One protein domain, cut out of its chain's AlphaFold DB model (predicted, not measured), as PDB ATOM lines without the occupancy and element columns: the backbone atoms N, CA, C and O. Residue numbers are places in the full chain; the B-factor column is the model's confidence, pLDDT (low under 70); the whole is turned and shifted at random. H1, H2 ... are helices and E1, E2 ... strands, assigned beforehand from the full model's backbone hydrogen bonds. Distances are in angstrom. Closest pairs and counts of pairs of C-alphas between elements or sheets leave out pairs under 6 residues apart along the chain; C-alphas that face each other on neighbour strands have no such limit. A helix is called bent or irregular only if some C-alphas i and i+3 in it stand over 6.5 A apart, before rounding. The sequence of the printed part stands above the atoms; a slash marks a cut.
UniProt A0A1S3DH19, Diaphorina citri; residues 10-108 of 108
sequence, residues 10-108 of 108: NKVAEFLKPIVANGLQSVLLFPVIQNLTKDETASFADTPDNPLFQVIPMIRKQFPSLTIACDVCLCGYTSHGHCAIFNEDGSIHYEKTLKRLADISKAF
ATOM      1  N   ASN A  10       7.873 -32.830  40.275       91.38
ATOM      2  CA  ASN A  10       7.203 -33.574  41.350       91.38
ATOM      3  C   ASN A  10       7.410 -33.003  42.767       91.38
ATOM      4  O   ASN A  10       6.749 -33.461  43.692       91.38
ATOM      5  N   LYS A  11       8.336 -32.054  42.969       95.50
ATOM      6  CA  LYS A  11       8.691 -31.522  44.303       95.50
ATOM      7  C   LYS A  11       8.357 -30.042  44.489       95.50
ATOM      8  O   LYS A  11       8.252 -29.583  45.624       95.50
ATOM      9  N   VAL A  12       8.194 -29.287  43.400       96.00
ATOM     10  CA  VAL A  12       8.009 -27.827  43.463       96.00
ATOM     11  C   VAL A  12       6.745 -27.431  44.231       96.00
ATOM     12  O   VAL A  12       6.775 -26.500  45.029       96.00
ATOM     13  N   ALA A  13       5.650 -28.170  44.060       94.81
ATOM     14  CA  ALA A  13       4.395 -27.879  44.741       94.81
ATOM     15  C   ALA A  13       4.465 -28.099  46.259       94.81
ATOM     16  O   ALA A  13       3.941 -27.294  47.027       94.81
ATOM     17  N   GLU A  14       5.119 -29.176  46.699       96.31
ATOM     18  CA  GLU A  14       5.328 -29.455  48.121       96.31
ATOM     19  C   GLU A  14       6.185 -28.364  48.768       96.31
ATOM     20  O   GLU A  14       5.829 -27.851  49.826       96.31
ATOM     21  N   PHE A  15       7.255 -27.951  48.081       96.44
ATOM     22  CA  PHE A  15       8.117 -26.860  48.520       96.44
ATOM     23  C   PHE A  15       7.367 -25.526  48.638       96.44
ATOM     24  O   PHE A  15       7.518 -24.822  49.634       96.44
ATOM     25  N   LEU A  16       6.526 -25.184  47.655       97.44
ATOM     26  CA  LEU A  16       5.779 -23.923  47.659       97.44
ATOM     27  C   LEU A  16       4.678 -23.882  48.721       97.44
ATOM     28  O   LEU A  16       4.406 -22.813  49.262       97.44
ATOM     29  N   LYS A  17       4.053 -25.016  49.053       97.69
ATOM     30  CA  LYS A  17       2.878 -25.080  49.938       97.69
ATOM     31  C   LYS A  17       3.022 -24.301  51.260       97.69
ATOM     32  O   LYS A  17       2.160 -23.458  51.515       97.69
ATOM     33  N   PRO A  18       4.050 -24.526  52.104       97.81
ATOM     34  CA  PRO A  18       4.200 -23.768  53.348       97.81
ATOM     35  C   PRO A  18       4.522 -22.287  53.103       97.81
ATOM     36  O   PRO A  18       4.123 -21.431  53.884       97.81
ATOM     37  N   ILE A  19       5.208 -21.966  52.008       97.50
ATOM     38  CA  ILE A  19       5.643 -20.600  51.691       97.50
ATOM     39  C   ILE A  19       4.447 -19.758  51.225       97.50
ATOM     40  O   ILE A  19       4.272 -18.623  51.660       97.50
ATOM     41  N   VAL A  20       3.567 -20.343  50.406       98.12
ATOM     42  CA  VAL A  20       2.286 -19.740  50.012       98.12
ATOM     43  C   VAL A  20       1.372 -19.563  51.223       98.12
ATOM     44  O   VAL A  20       0.785 -18.495  51.379       98.12
ATOM     45  N   ALA A  21       1.304 -20.547  52.129       97.88
ATOM     46  CA  ALA A  21       0.546 -20.416  53.378       97.88
ATOM     47  C   ALA A  21       1.062 -19.273  54.276       97.88
ATOM     48  O   ALA A  21       0.272 -18.642  54.974       97.88
ATOM     49  N   ASN A  22       2.360 -18.964  54.206       98.12
ATOM     50  CA  ASN A  22       2.991 -17.838  54.900       98.12
ATOM     51  C   ASN A  22       2.887 -16.499  54.141       98.12
ATOM     52  O   ASN A  22       3.498 -15.516  54.557       98.12
ATOM     53  N   GLY A  23       2.120 -16.435  53.047       98.00
ATOM     54  CA  GLY A  23       1.796 -15.186  52.357       98.00
ATOM     55  C   GLY A  23       2.603 -14.889  51.093       98.00
ATOM     56  O   GLY A  23       2.574 -13.751  50.630       98.00
ATOM     57  N   LEU A  24       3.307 -15.863  50.503       98.31
ATOM     58  CA  LEU A  24       3.937 -15.671  49.191       98.31
ATOM     59  C   LEU A  24       2.888 -15.375  48.110       98.31
ATOM     60  O   LEU A  24       1.926 -16.123  47.942       98.31
ATOM     61  N   GLN A  25       3.115 -14.306  47.345       98.25
ATOM     62  CA  GLN A  25       2.160 -13.808  46.347       98.25
ATOM     63  C   GLN A  25       2.599 -14.034  44.901       98.25
ATOM     64  O   GLN A  25       1.755 -14.058  44.004       98.25
ATOM     65  N   SER A  26       3.898 -14.204  44.652       98.44
ATOM     66  CA  SER A  26       4.411 -14.406  43.300       98.44
ATOM     67  C   SER A  26       5.648 -15.296  43.257       98.44
ATOM     68  O   SER A  26       6.386 -15.409  44.235       98.44
ATOM     69  N   VAL A  27       5.861 -15.931  42.105       98.19
ATOM     70  CA  VAL A  27       7.065 -16.702  41.776       98.19
ATOM     71  C   VAL A  27       7.553 -16.343  40.376       98.19
ATOM     72  O   VAL A  27       6.744 -16.131  39.475       98.19
ATOM     73  N   LEU A  28       8.875 -16.318  40.192       98.25
ATOM     74  CA  LEU A  28       9.526 -16.245  38.884       98.25
ATOM     75  C   LEU A  28      10.211 -17.584  38.598       98.25
ATOM     76  O   LEU A  28      11.090 -18.010  39.350       98.25
ATOM     77  N   LEU A  29       9.781 -18.262  37.537       97.12
ATOM     78  CA  LEU A  29      10.270 -19.589  37.176       97.12
ATOM     79  C   LEU A  29      11.470 -19.501  36.229       97.12
ATOM     80  O   LEU A  29      11.383 -18.899  35.159       97.12
ATOM     81  N   PHE A  30      12.552 -20.184  36.607       96.00
ATOM     82  CA  PHE A  30      13.728 -20.416  35.770       96.00
ATOM     83  C   PHE A  30      13.849 -21.917  35.479       96.00
ATOM     84  O   PHE A  30      14.187 -22.690  36.385       96.00
ATOM     85  N   PRO A  31      13.558 -22.371  34.251       92.69
ATOM     86  CA  PRO A  31      13.677 -23.779  33.914       92.69
ATOM     87  C   PRO A  31      15.143 -24.199  33.826       92.69
ATOM     88  O   PRO A  31      15.990 -23.495  33.281       92.69
ATOM     89  N   VAL A  32      15.440 -25.396  34.334       92.00
ATOM     90  CA  VAL A  32      16.754 -26.023  34.171       92.00
ATOM     91  C   VAL A  32      16.629 -27.157  33.172       92.00
ATOM     92  O   VAL A  32      15.991 -28.174  33.435       92.00
ATOM     93  N   ILE A  33      17.265 -26.972  32.024       89.88
ATOM     94  CA  ILE A  33      17.164 -27.871  30.884       89.88
ATOM     95  C   ILE A  33      18.251 -28.947  30.958       89.88
ATOM     96  O   ILE A  33      19.426 -28.653  30.743       89.88
ATOM     97  N   GLN A  34      17.854 -30.180  31.296       86.00
ATOM     98  CA  GLN A  34      18.757 -31.341  31.369       86.00
ATOM     99  C   GLN A  34      18.600 -32.302  30.185       86.00
ATOM    100  O   GLN A  34      19.604 -32.751  29.646       86.00
ATOM    101  N   ASN A  35      17.360 -32.588  29.777       86.88
ATOM    102  CA  ASN A  35      17.049 -33.643  28.800       86.88
ATOM    103  C   ASN A  35      16.448 -33.113  27.490       86.88
ATOM    104  O   ASN A  35      16.041 -33.900  26.643       86.88
ATOM    105  N   LEU A  36      16.352 -31.794  27.336       90.19
ATOM    106  CA  LEU A  36      15.843 -31.169  26.121       90.19
ATOM    107  C   LEU A  36      17.014 -30.862  25.191       90.19
ATOM    108  O   LEU A  36      18.052 -30.365  25.642       90.19
ATOM    109  N   THR A  37      16.826 -31.107  23.899       94.81
ATOM    110  CA  THR A  37      17.811 -30.748  22.880       94.81
ATOM    111  C   THR A  37      18.054 -29.243  22.884       94.81
ATOM    112  O   THR A  37      17.115 -28.447  22.916       94.81
ATOM    113  N   LYS A  38      19.333 -28.863  22.835       96.56
ATOM    114  CA  LYS A  38      19.762 -27.480  22.641       96.56
ATOM    115  C   LYS A  38      20.293 -27.304  21.229       96.56
ATOM    116  O   LYS A  38      21.128 -28.092  20.793       96.56
ATOM    117  N   ASP A  39      19.837 -26.271  20.543       97.31
ATOM    118  CA  ASP A  39      20.224 -25.950  19.169       97.31
ATOM    119  C   ASP A  39      20.519 -24.454  19.021       97.31
ATOM    120  O   ASP A  39      20.422 -23.697  19.976       97.31
ATOM    121  N   GLU A  40      20.908 -23.981  17.845       97.75
ATOM    122  CA  GLU A  40      21.300 -22.571  17.675       97.75
ATOM    123  C   GLU A  40      20.119 -21.590  17.757       97.75
ATOM    124  O   GLU A  40      20.310 -20.383  17.889       97.75
ATOM    125  N   THR A  41      18.883 -22.091  17.682       97.50
ATOM    126  CA  THR A  41      17.677 -21.255  17.567       97.50
ATOM    127  C   THR A  41      16.723 -21.372  18.748       97.50
ATOM    128  O   THR A  41      15.664 -20.743  18.742       97.50
ATOM    129  N   ALA A  42      17.089 -22.145  19.777       97.50
ATOM    130  CA  ALA A  42      16.216 -22.493  20.892       97.50
ATOM    131  C   ALA A  42      14.879 -23.096  20.419       97.50
ATOM    132  O   ALA A  42      13.818 -22.774  20.967       97.50
ATOM    133  N   SER A  43      14.892 -23.945  19.386       96.50
ATOM    134  CA  SER A  43      13.664 -24.484  18.777       96.50
ATOM    135  C   SER A  43      12.839 -25.330  19.748       96.50
ATOM    136  O   SER A  43      11.620 -25.371  19.641       96.50
ATOM    137  N   PHE A  44      13.477 -25.923  20.759       95.69
ATOM    138  CA  PHE A  44      12.797 -26.749  21.752       95.69
ATOM    139  C   PHE A  44      12.204 -25.961  22.934       95.69
ATOM    140  O   PHE A  44      11.487 -26.535  23.755       95.69
ATOM    141  N   ALA A  45      12.470 -24.655  23.042       96.50
ATOM    142  CA  ALA A  45      12.091 -23.843  24.202       96.50
ATOM    143  C   ALA A  45      10.578 -23.770  24.474       96.50
ATOM    144  O   ALA A  45      10.174 -23.627  25.624       96.50
ATOM    145  N   ASP A  46       9.742 -23.898  23.451       96.06
ATOM    146  CA  ASP A  46       8.276 -23.848  23.511       96.06
ATOM    147  C   ASP A  46       7.624 -25.210  23.205       96.06
ATOM    148  O   ASP A  46       6.452 -25.282  22.838       96.06
ATOM    149  N   THR A  47       8.371 -26.305  23.365       95.00
ATOM    150  CA  THR A  47       7.851 -27.663  23.160       95.00
ATOM    151  C   THR A  47       7.267 -28.254  24.451       95.00
ATOM    152  O   THR A  47       7.710 -27.885  25.542       95.00
ATOM    153  N   PRO A  48       6.332 -29.226  24.366       92.38
ATOM    154  CA  PRO A  48       5.748 -29.889  25.541       92.38
ATOM    155  C   PRO A  48       6.758 -30.572  26.475       92.38
ATOM    156  O   PRO A  48       6.441 -30.831  27.636       92.38
ATOM    157  N   ASP A  49       7.965 -30.855  25.977       90.69
ATOM    158  CA  ASP A  49       9.056 -31.455  26.746       90.69
ATOM    159  C   ASP A  49       9.726 -30.454  27.704       90.69
ATOM    160  O   ASP A  49      10.432 -30.853  28.635       90.69
ATOM    161  N   ASN A  50       9.510 -29.146  27.517       94.19
ATOM    162  CA  ASN A  50       9.985 -28.148  28.463       94.19
ATOM    163  C   ASN A  50       9.215 -28.285  29.796       94.19
ATOM    164  O   ASN A  50       7.982 -28.223  29.813       94.19
ATOM    165  N   PRO A  51       9.915 -28.417  30.945       93.56
ATOM    166  CA  PRO A  51       9.277 -28.637  32.243       93.56
ATOM    167  C   PRO A  51       8.266 -27.552  32.639       93.56
ATOM    168  O   PRO A  51       7.357 -27.836  33.422       93.56
ATOM    169  N   LEU A  52       8.371 -26.330  32.103       94.88
ATOM    170  CA  LEU A  52       7.397 -25.269  32.374       94.88
ATOM    171  C   LEU A  52       5.972 -25.642  31.939       94.88
ATOM    172  O   LEU A  52       5.032 -25.306  32.660       94.88
ATOM    173  N   PHE A  53       5.800 -26.408  30.855       94.75
ATOM    174  CA  PHE A  53       4.474 -26.845  30.393       94.75
ATOM    175  C   PHE A  53       3.779 -27.795  31.374       94.75
ATOM    176  O   PHE A  53       2.554 -27.900  31.369       94.75
ATOM    177  N   GLN A  54       4.532 -28.455  32.256       94.00
ATOM    178  CA  GLN A  54       3.976 -29.281  33.331       94.00
ATOM    179  C   GLN A  54       3.839 -28.494  34.641       94.00
ATOM    180  O   GLN A  54       2.851 -28.637  35.364       94.00
ATOM    181  N   VAL A  55       4.822 -27.645  34.952       95.81
ATOM    182  CA  VAL A  55       4.893 -26.911  36.222       95.81
ATOM    183  C   VAL A  55       3.861 -25.788  36.298       95.81
ATOM    184  O   VAL A  55       3.190 -25.664  37.322       95.81
ATOM    185  N   ILE A  56       3.688 -24.986  35.242       96.75
ATOM    186  CA  ILE A  56       2.781 -23.826  35.269       96.75
ATOM    187  C   ILE A  56       1.328 -24.257  35.539       96.75
ATOM    188  O   ILE A  56       0.735 -23.734  36.487       96.75
ATOM    189  N   PRO A  57       0.730 -25.221  34.801       96.38
ATOM    190  CA  PRO A  57      -0.651 -25.636  35.059       96.38
ATOM    191  C   PRO A  57      -0.832 -26.257  36.448       96.38
ATOM    192  O   PRO A  57      -1.851 -26.031  37.101       96.38
ATOM    193  N   MET A  58       0.164 -27.009  36.922       96.81
ATOM    194  CA  MET A  58       0.153 -27.615  38.252       96.81
ATOM    195  C   MET A  58       0.152 -26.554  39.361       96.81
ATOM    196  O   MET A  58      -0.702 -26.611  40.247       96.81
ATOM    197  N   ILE A  59       1.049 -25.560  39.291       97.38
ATOM    198  CA  ILE A  59       1.093 -24.455  40.259       97.38
ATOM    199  C   ILE A  59      -0.214 -23.659  40.209       97.38
ATOM    200  O   ILE A  59      -0.795 -23.423  41.263       97.38
ATOM    201  N   ARG A  60      -0.734 -23.315  39.017       96.81
ATOM    202  CA  ARG A  60      -2.024 -22.604  38.875       96.81
ATOM    203  C   ARG A  60      -3.176 -23.368  39.527       96.81
ATOM    204  O   ARG A  60      -4.006 -22.767  40.202       96.81
ATOM    205  N   LYS A  61      -3.227 -24.692  39.345       97.31
ATOM    206  CA  LYS A  61      -4.265 -25.546  39.939       97.31
ATOM    207  C   LYS A  61      -4.173 -25.584  41.465       97.31
ATOM    208  O   LYS A  61      -5.201 -25.582  42.134       97.31
ATOM    209  N   GLN A  62      -2.962 -25.667  42.011       96.94
ATOM    210  CA  GLN A  62      -2.751 -25.851  43.446       96.94
ATOM    211  C   GLN A  62      -2.742 -24.536  44.236       96.94
ATOM    212  O   GLN A  62      -3.142 -24.521  45.399       96.94
ATOM    213  N   PHE A  63      -2.325 -23.438  43.605       97.81
ATOM    214  CA  PHE A  63      -2.216 -22.113  44.209       97.81
ATOM    215  C   PHE A  63      -2.861 -21.051  43.300       97.81
ATOM    216  O   PHE A  63      -2.150 -20.241  42.705       97.81
ATOM    217  N   PRO A  64      -4.203 -21.018  43.175       97.38
ATOM    218  CA  PRO A  64      -4.888 -20.158  42.200       97.38
ATOM    219  C   PRO A  64      -4.665 -18.651  42.392       97.38
ATOM    220  O   PRO A  64      -4.835 -17.885  41.449       97.38
ATOM    221  N   SER A  65      -4.304 -18.216  43.603       96.94
ATOM    222  CA  SER A  65      -3.994 -16.818  43.927       96.94
ATOM    223  C   SER A  65      -2.528 -16.437  43.703       96.94
ATOM    224  O   SER A  65      -2.188 -15.259  43.806       96.94
ATOM    225  N   LEU A  66      -1.647 -17.407  43.436       98.38
ATOM    226  CA  LEU A  66      -0.223 -17.159  43.246       98.38
ATOM    227  C   LEU A  66       0.029 -16.628  41.833       98.38
ATOM    228  O   LEU A  66      -0.296 -17.278  40.840       98.38
ATOM    229  N   THR A  67       0.658 -15.459  41.736       98.50
ATOM    230  CA  THR A  67       1.075 -14.901  40.447       98.50
ATOM    231  C   THR A  67       2.306 -15.644  39.937       98.50
ATOM    232  O   THR A  67       3.305 -15.768  40.643       98.50
ATOM    233  N   ILE A  68       2.256 -16.128  38.697       98.19
ATOM    234  CA  ILE A  68       3.363 -16.859  38.074       98.19
ATOM    235  C   ILE A  68       3.956 -15.994  36.967       98.19
ATOM    236  O   ILE A  68       3.263 -15.661  36.008       98.19
ATOM    237  N   ALA A  69       5.240 -15.678  37.090       98.00
ATOM    238  CA  ALA A  69       6.061 -15.118  36.028       98.00
ATOM    239  C   ALA A  69       7.053 -16.181  35.534       98.00
ATOM    240  O   ALA A  69       7.497 -17.035  36.305       98.00
ATOM    241  N   CYS A  70       7.414 -16.127  34.254       96.31
ATOM    242  CA  CYS A  70       8.403 -17.020  33.654       96.31
ATOM    243  C   CYS A  70       9.491 -16.202  32.967       96.31
ATOM    244  O   CYS A  70       9.205 -15.157  32.383       96.31
ATOM    245  N   ASP A  71      10.724 -16.697  33.026       96.38
ATOM    246  CA  ASP A  71      11.822 -16.139  32.246       96.38
ATOM    247  C   ASP A  71      11.643 -16.459  30.753       96.38
ATOM    248  O   ASP A  71      11.478 -17.620  30.370       96.38
ATOM    249  N   VAL A  72      11.675 -15.424  29.909       96.75
ATOM    250  CA  VAL A  72      11.625 -15.547  28.445       96.75
ATOM    251  C   VAL A  72      13.012 -15.233  27.907       96.75
ATOM    252  O   VAL A  72      13.388 -14.075  27.740       96.75
ATOM    253  N   CYS A  73      13.785 -16.284  27.645       97.25
ATOM    254  CA  CYS A  73      15.163 -16.167  27.193       97.25
ATOM    255  C   CYS A  73      15.565 -17.357  26.312       97.25
ATOM    256  O   CYS A  73      14.929 -18.410  26.343       97.25
ATOM    257  N   LEU A  74      16.642 -17.199  25.537       97.88
ATOM    258  CA  LEU A  74      17.164 -18.252  24.656       97.88
ATOM    259  C   LEU A  74      18.312 -19.049  25.293       97.88
ATOM    260  O   LEU A  74      18.493 -20.216  24.965       97.88
ATOM    261  N   CYS A  75      19.069 -18.472  26.233       97.00
ATOM    262  CA  CYS A  75      20.332 -19.049  26.721       97.00
ATOM    263  C   CYS A  75      20.185 -20.424  27.394       97.00
ATOM    264  O   CYS A  75      21.084 -21.261  27.313       97.00
ATOM    265  N   GLY A  76      19.039 -20.691  28.028       94.62
ATOM    266  CA  GLY A  76      18.737 -21.999  28.611       94.62
ATOM    267  C   GLY A  76      18.606 -23.115  27.568       94.62
ATOM    268  O   GLY A  76      18.826 -24.284  27.897       94.62
ATOM    269  N   TYR A  77      18.313 -22.747  26.321       96.94
ATOM    270  CA  TYR A  77      17.895 -23.631  25.236       96.94
ATOM    271  C   TYR A  77      18.839 -23.608  24.035       96.94
ATOM    272  O   TYR A  77      18.758 -24.503  23.201       96.94
ATOM    273  N   THR A  78      19.725 -22.615  23.929       97.31
ATOM    274  CA  THR A  78      20.681 -22.557  22.827       97.31
ATOM    275  C   THR A  78      21.890 -23.460  23.062       97.31
ATOM    276  O   THR A  78      22.361 -23.602  24.193       97.31
ATOM    277  N   SER A  79      22.425 -24.064  22.000       96.69
ATOM    278  CA  SER A  79      23.638 -24.904  22.052       96.69
ATOM    279  C   SER A  79      24.878 -24.113  22.482       96.69
ATOM    280  O   SER A  79      25.737 -24.637  23.189       96.69
ATOM    281  N   HIS A  80      24.939 -22.833  22.110       96.25
ATOM    282  CA  HIS A  80      26.013 -21.901  22.460       96.25
ATOM    283  C   HIS A  80      25.763 -21.130  23.772       96.25
ATOM    284  O   HIS A  80      26.647 -20.420  24.241       96.25
ATOM    285  N   GLY A  81      24.572 -21.225  24.375       96.12
ATOM    286  CA  GLY A  81      24.270 -20.615  25.679       96.12
ATOM    287  C   GLY A  81      24.115 -19.086  25.689       96.12
ATOM    288  O   GLY A  81      24.132 -18.481  26.760       96.12
ATOM    289  N   HIS A  82      23.935 -18.450  24.528       97.75
ATOM    290  CA  HIS A  82      23.679 -17.005  24.428       97.75
ATOM    291  C   HIS A  82      22.188 -16.710  24.258       97.75
ATOM    292  O   HIS A  82      21.413 -17.545  23.790       97.75
ATOM    293  N   CYS A  83      21.798 -15.485  24.605       97.94
ATOM    294  CA  CYS A  83      20.415 -15.006  24.560       97.94
ATOM    295  C   CYS A  83      19.948 -14.569  23.159       97.94
ATOM    296  O   CYS A  83      18.897 -13.944  23.044       97.94
ATOM    297  N   ALA A  84      20.728 -14.846  22.114       98.12
ATOM    298  CA  ALA A  84      20.497 -14.362  20.760       98.12
ATOM    299  C   ALA A  84      20.737 -15.462  19.727       98.12
ATOM    300  O   ALA A  84      21.512 -16.383  19.970       98.12
ATOM    301  N   ILE A  85      20.087 -15.318  18.577       98.50
ATOM    302  CA  ILE A  85      20.393 -16.054  17.349       98.50
ATOM    303  C   ILE A  85      21.439 -15.243  16.583       98.50
ATOM    304  O   ILE A  85      21.317 -14.018  16.491       98.50
ATOM    305  N   PHE A  86      22.448 -15.909  16.029       98.31
ATOM    306  CA  PHE A  86      23.547 -15.261  15.317       98.31
ATOM    307  C   PHE A  86      23.420 -15.391  13.795       98.31
ATOM    308  O   PHE A  86      22.796 -16.317  13.276       98.31
ATOM    309  N   ASN A  87      23.998 -14.426  13.088       98.06
ATOM    310  CA  ASN A  87      24.302 -14.508  11.663       98.06
ATOM    311  C   ASN A  87      25.568 -15.349  11.437       98.06
ATOM    312  O   ASN A  87      26.318 -15.624  12.372       98.06
ATOM    313  N   GLU A  88      25.844 -15.703  10.180       96.25
ATOM    314  CA  GLU A  88      27.052 -16.457   9.807       96.25
ATOM    315  C   GLU A  88      28.358 -15.720  10.158       96.25
ATOM    316  O   GLU A  88      29.369 -16.356  10.441       96.25
ATOM    317  N   ASP A  89      28.336 -14.383  10.197       97.25
ATOM    318  CA  ASP A  89      29.477 -13.542  10.586       97.25
ATOM    319  C   ASP A  89      29.654 -13.401  12.115       97.25
ATOM    320  O   ASP A  89      30.543 -12.684  12.574       97.25
ATOM    321  N   GLY A  90      28.807 -14.064  12.911       96.50
ATOM    322  CA  GLY A  90      28.822 -14.008  14.373       96.50
ATOM    323  C   GLY A  90      28.153 -12.769  14.977       96.50
ATOM    324  O   GLY A  90      28.124 -12.629  16.201       96.50
ATOM    325  N   SER A  91      27.588 -11.872  14.164       98.19
ATOM    326  CA  SER A  91      26.766 -10.762  14.657       98.19
ATOM    327  C   SER A  91      25.385 -11.244  15.118       98.19
ATOM    328  O   SER A  91      24.902 -12.303  14.717       98.19
ATOM    329  N   ILE A  92      24.721 -10.474  15.984       98.38
ATOM    330  CA  ILE A  92      23.373 -10.815  16.460       98.38
ATOM    331  C   ILE A  92      22.351 -10.593  15.343       98.38
ATOM    332  O   ILE A  92      22.199  -9.487  14.824       98.38
ATOM    333  N   HIS A  93      21.551 -11.619  15.057       98.44
ATOM    334  CA  HIS A  93      20.375 -11.489  14.212       98.44
ATOM    335  C   HIS A  93      19.173 -11.030  15.050       98.44
ATOM    336  O   HIS A  93      18.394 -11.837  15.569       98.44
ATOM    337  N   TYR A  94      19.001  -9.712  15.177       98.00
ATOM    338  CA  TYR A  94      17.984  -9.107  16.048       98.00
ATOM    339  C   TYR A  94      16.555  -9.544  15.721       98.00
ATOM    340  O   TYR A  94      15.822  -9.950  16.617       98.00
ATOM    341  N   GLU A  95      16.160  -9.521  14.450       98.50
ATOM    342  CA  GLU A  95      14.787  -9.847  14.035       98.50
ATOM    343  C   GLU A  95      14.410 -11.295  14.370       98.50
ATOM    344  O   GLU A  95      13.368 -11.536  14.978       98.50
ATOM    345  N   LYS A  96      15.287 -12.260  14.048       98.38
ATOM    346  CA  LYS A  96      15.095 -13.670  14.420       98.38
ATOM    347  C   LYS A  96      15.070 -13.849  15.936       98.38
ATOM    348  O   LYS A  96      14.218 -14.574  16.441       98.38
ATOM    349  N   THR A  97      15.956 -13.164  16.658       98.56
ATOM    350  CA  THR A  97      16.017 -13.219  18.127       98.56
ATOM    351  C   THR A  97      14.722 -12.713  18.760       98.56
ATOM    352  O   THR A  97      14.111 -13.420  19.557       98.56
ATOM    353  N   LEU A  98      14.261 -11.520  18.372       98.62
ATOM    354  CA  LEU A  98      13.027 -10.923  18.886       98.62
ATOM    355  C   LEU A  98      11.808 -11.772  18.538       98.62
ATOM    356  O   LEU A  98      10.966 -12.017  19.399       98.62
ATOM    357  N   LYS A  99      11.739 -12.272  17.298       98.56
ATOM    358  CA  LYS A  99      10.674 -13.183  16.891       98.56
ATOM    359  C   LYS A  99      10.661 -14.442  17.756       98.56
ATOM    360  O   LYS A  99       9.599 -14.829  18.235       98.56
ATOM    361  N   ARG A 100      11.823 -15.059  17.990       98.44
ATOM    362  CA  ARG A 100      11.902 -16.284  18.787       98.44
ATOM    363  C   ARG A 100      11.499 -16.053  20.241       98.44
ATOM    364  O   ARG A 100      10.750 -16.855  20.789       98.44
ATOM    365  N   LEU A 101      11.936 -14.947  20.844       98.50
ATOM    366  CA  LEU A 101      11.510 -14.552  22.189       98.50
ATOM    367  C   LEU A 101       9.989 -14.346  22.265       98.50
ATOM    368  O   LEU A 101       9.361 -14.804  23.216       98.50
ATOM    369  N   ALA A 102       9.382 -13.714  21.255       98.44
ATOM    370  CA  ALA A 102       7.933 -13.532  21.191       98.44
ATOM    371  C   ALA A 102       7.175 -14.865  21.053       98.44
ATOM    372  O   ALA A 102       6.159 -15.057  21.721       98.44
ATOM    373  N   ASP A 103       7.677 -15.793  20.230       98.25
ATOM    374  CA  ASP A 103       7.085 -17.126  20.066       98.25
ATOM    375  C   ASP A 103       7.104 -17.903  21.401       98.25
ATOM    376  O   ASP A 103       6.070 -18.418  21.824       98.25
ATOM    377  N   ILE A 104       8.235 -17.888  22.121       97.31
ATOM    378  CA  ILE A 104       8.366 -18.507  23.454       97.31
ATOM    379  C   ILE A 104       7.424 -17.840  24.465       97.31
ATOM    380  O   ILE A 104       6.701 -18.528  25.182       97.31
ATOM    381  N   SER A 105       7.382 -16.503  24.497       97.38
ATOM    382  CA  SER A 105       6.506 -15.753  25.406       97.38
ATOM    383  C   SER A 105       5.028 -16.080  25.213       97.38
ATOM    384  O   SER A 105       4.267 -15.992  26.170       97.38
ATOM    385  N   LYS A 106       4.605 -16.391  23.985       97.06
ATOM    386  CA  LYS A 106       3.216 -16.741  23.676       97.06
ATOM    387  C   LYS A 106       2.854 -18.154  24.145       97.06
ATOM    388  O   LYS A 106       1.673 -18.438  24.335       97.06
ATOM    389  N   ALA A 107       3.839 -19.041  24.257       95.06
ATOM    390  CA  ALA A 107       3.617 -20.450  24.552       95.06
ATOM    391  C   ALA A 107       3.461 -20.752  26.053       95.06
ATOM    392  O   ALA A 107       2.821 -21.746  26.400       95.06
ATOM    393  N   PHE A 108       4.044 -19.922  26.923       89.06
ATOM    394  CA  PHE A 108       3.953 -20.037  28.389       89.06
ATOM    395  C   PHE A 108       2.625 -19.489  28.947       89.06
ATOM    396  O   PHE A 108       2.109 -20.055  29.946       89.06
TER     397      PHE A 108
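What this domain is: This is residues 10 to 108 of the 108 residues of a protein of Diaphorina citri (UniProt A0A1S3DH19). What does the model look like? It is a rod: H1, H2 and a small sheet of E1 and E2 gather toward one end, and H3 and long loops make the rest, out to a loop tip at Asp 89. What is it made of? The printed part has 99 residues, with three named helices and two named strands in the order H1, E1, H2, E2, H3; the strands are parallel, and the class is mostly helix, though under half of the residues are in named elements. How spread out is it? It is only just loose, close to compact, with a radius of gyration of the C-alphas of 15.6 A and spans of 52 by 24 by 17 A.

How they stand to each other: What does the first helix touch? H1, residues 10 to 21, touches H2, residues 52 to 62, with its residues 12 to 13 alone, at a steep tilt of 40 degrees, the same way; the closest C-alphas, of Ala 13 and Ile 59, are 6.5 A apart. How do the strands pair? E1, residues 26 to 29, and E2, residues 67 to 70, are parallel neighbours at 19 degrees, with N 27 and O 67 within hydrogen-bond range at 2.9 A. E1, H2 and E2 form a strand-helix-strand unit, two parallel neighbour strands with a helix between, its crossover right-handed; the closest C-alphas of H2 and E2, of Ile 56 and Ile 68, are 7.5 A apart. What of the last helix? H3, residues 94 to 107, is apart from H1, H2 and E1. Every O i to N i+4 pair is within hydrogen-bond range in H3, against 5 of 8 in H1 and 5 of 7 in H2.

Where its parts are: Where do the elements begin and end? H1 begins at C-alpha 10 (7.203, -33.574, 41.350), and H3 ends at C-alpha 107 (3.617, -20.450, 24.552). How long are they? H1 measures 19.0 A, E1 9.9 A, H2 15.0 A, E2 10.2 A and H3 20.2 A. H1 is irregular, with C-alphas 10 and 13 at 7.2 A; H2 is neither bent nor irregular, but only just, with C-alphas 54 and 57 at 6.1 A.

The domain as a whole: How large is it? The two C-alphas farthest apart, of Ala 21 and Asp 89, are 52.1 A apart. Which links are long? Those from E1 to H2, 22 residues, and from E2 to H3, 23 residues, are long. Is it cut or uncertain? The printed part has no cut, and no printed residue is under 70 in pLDDT.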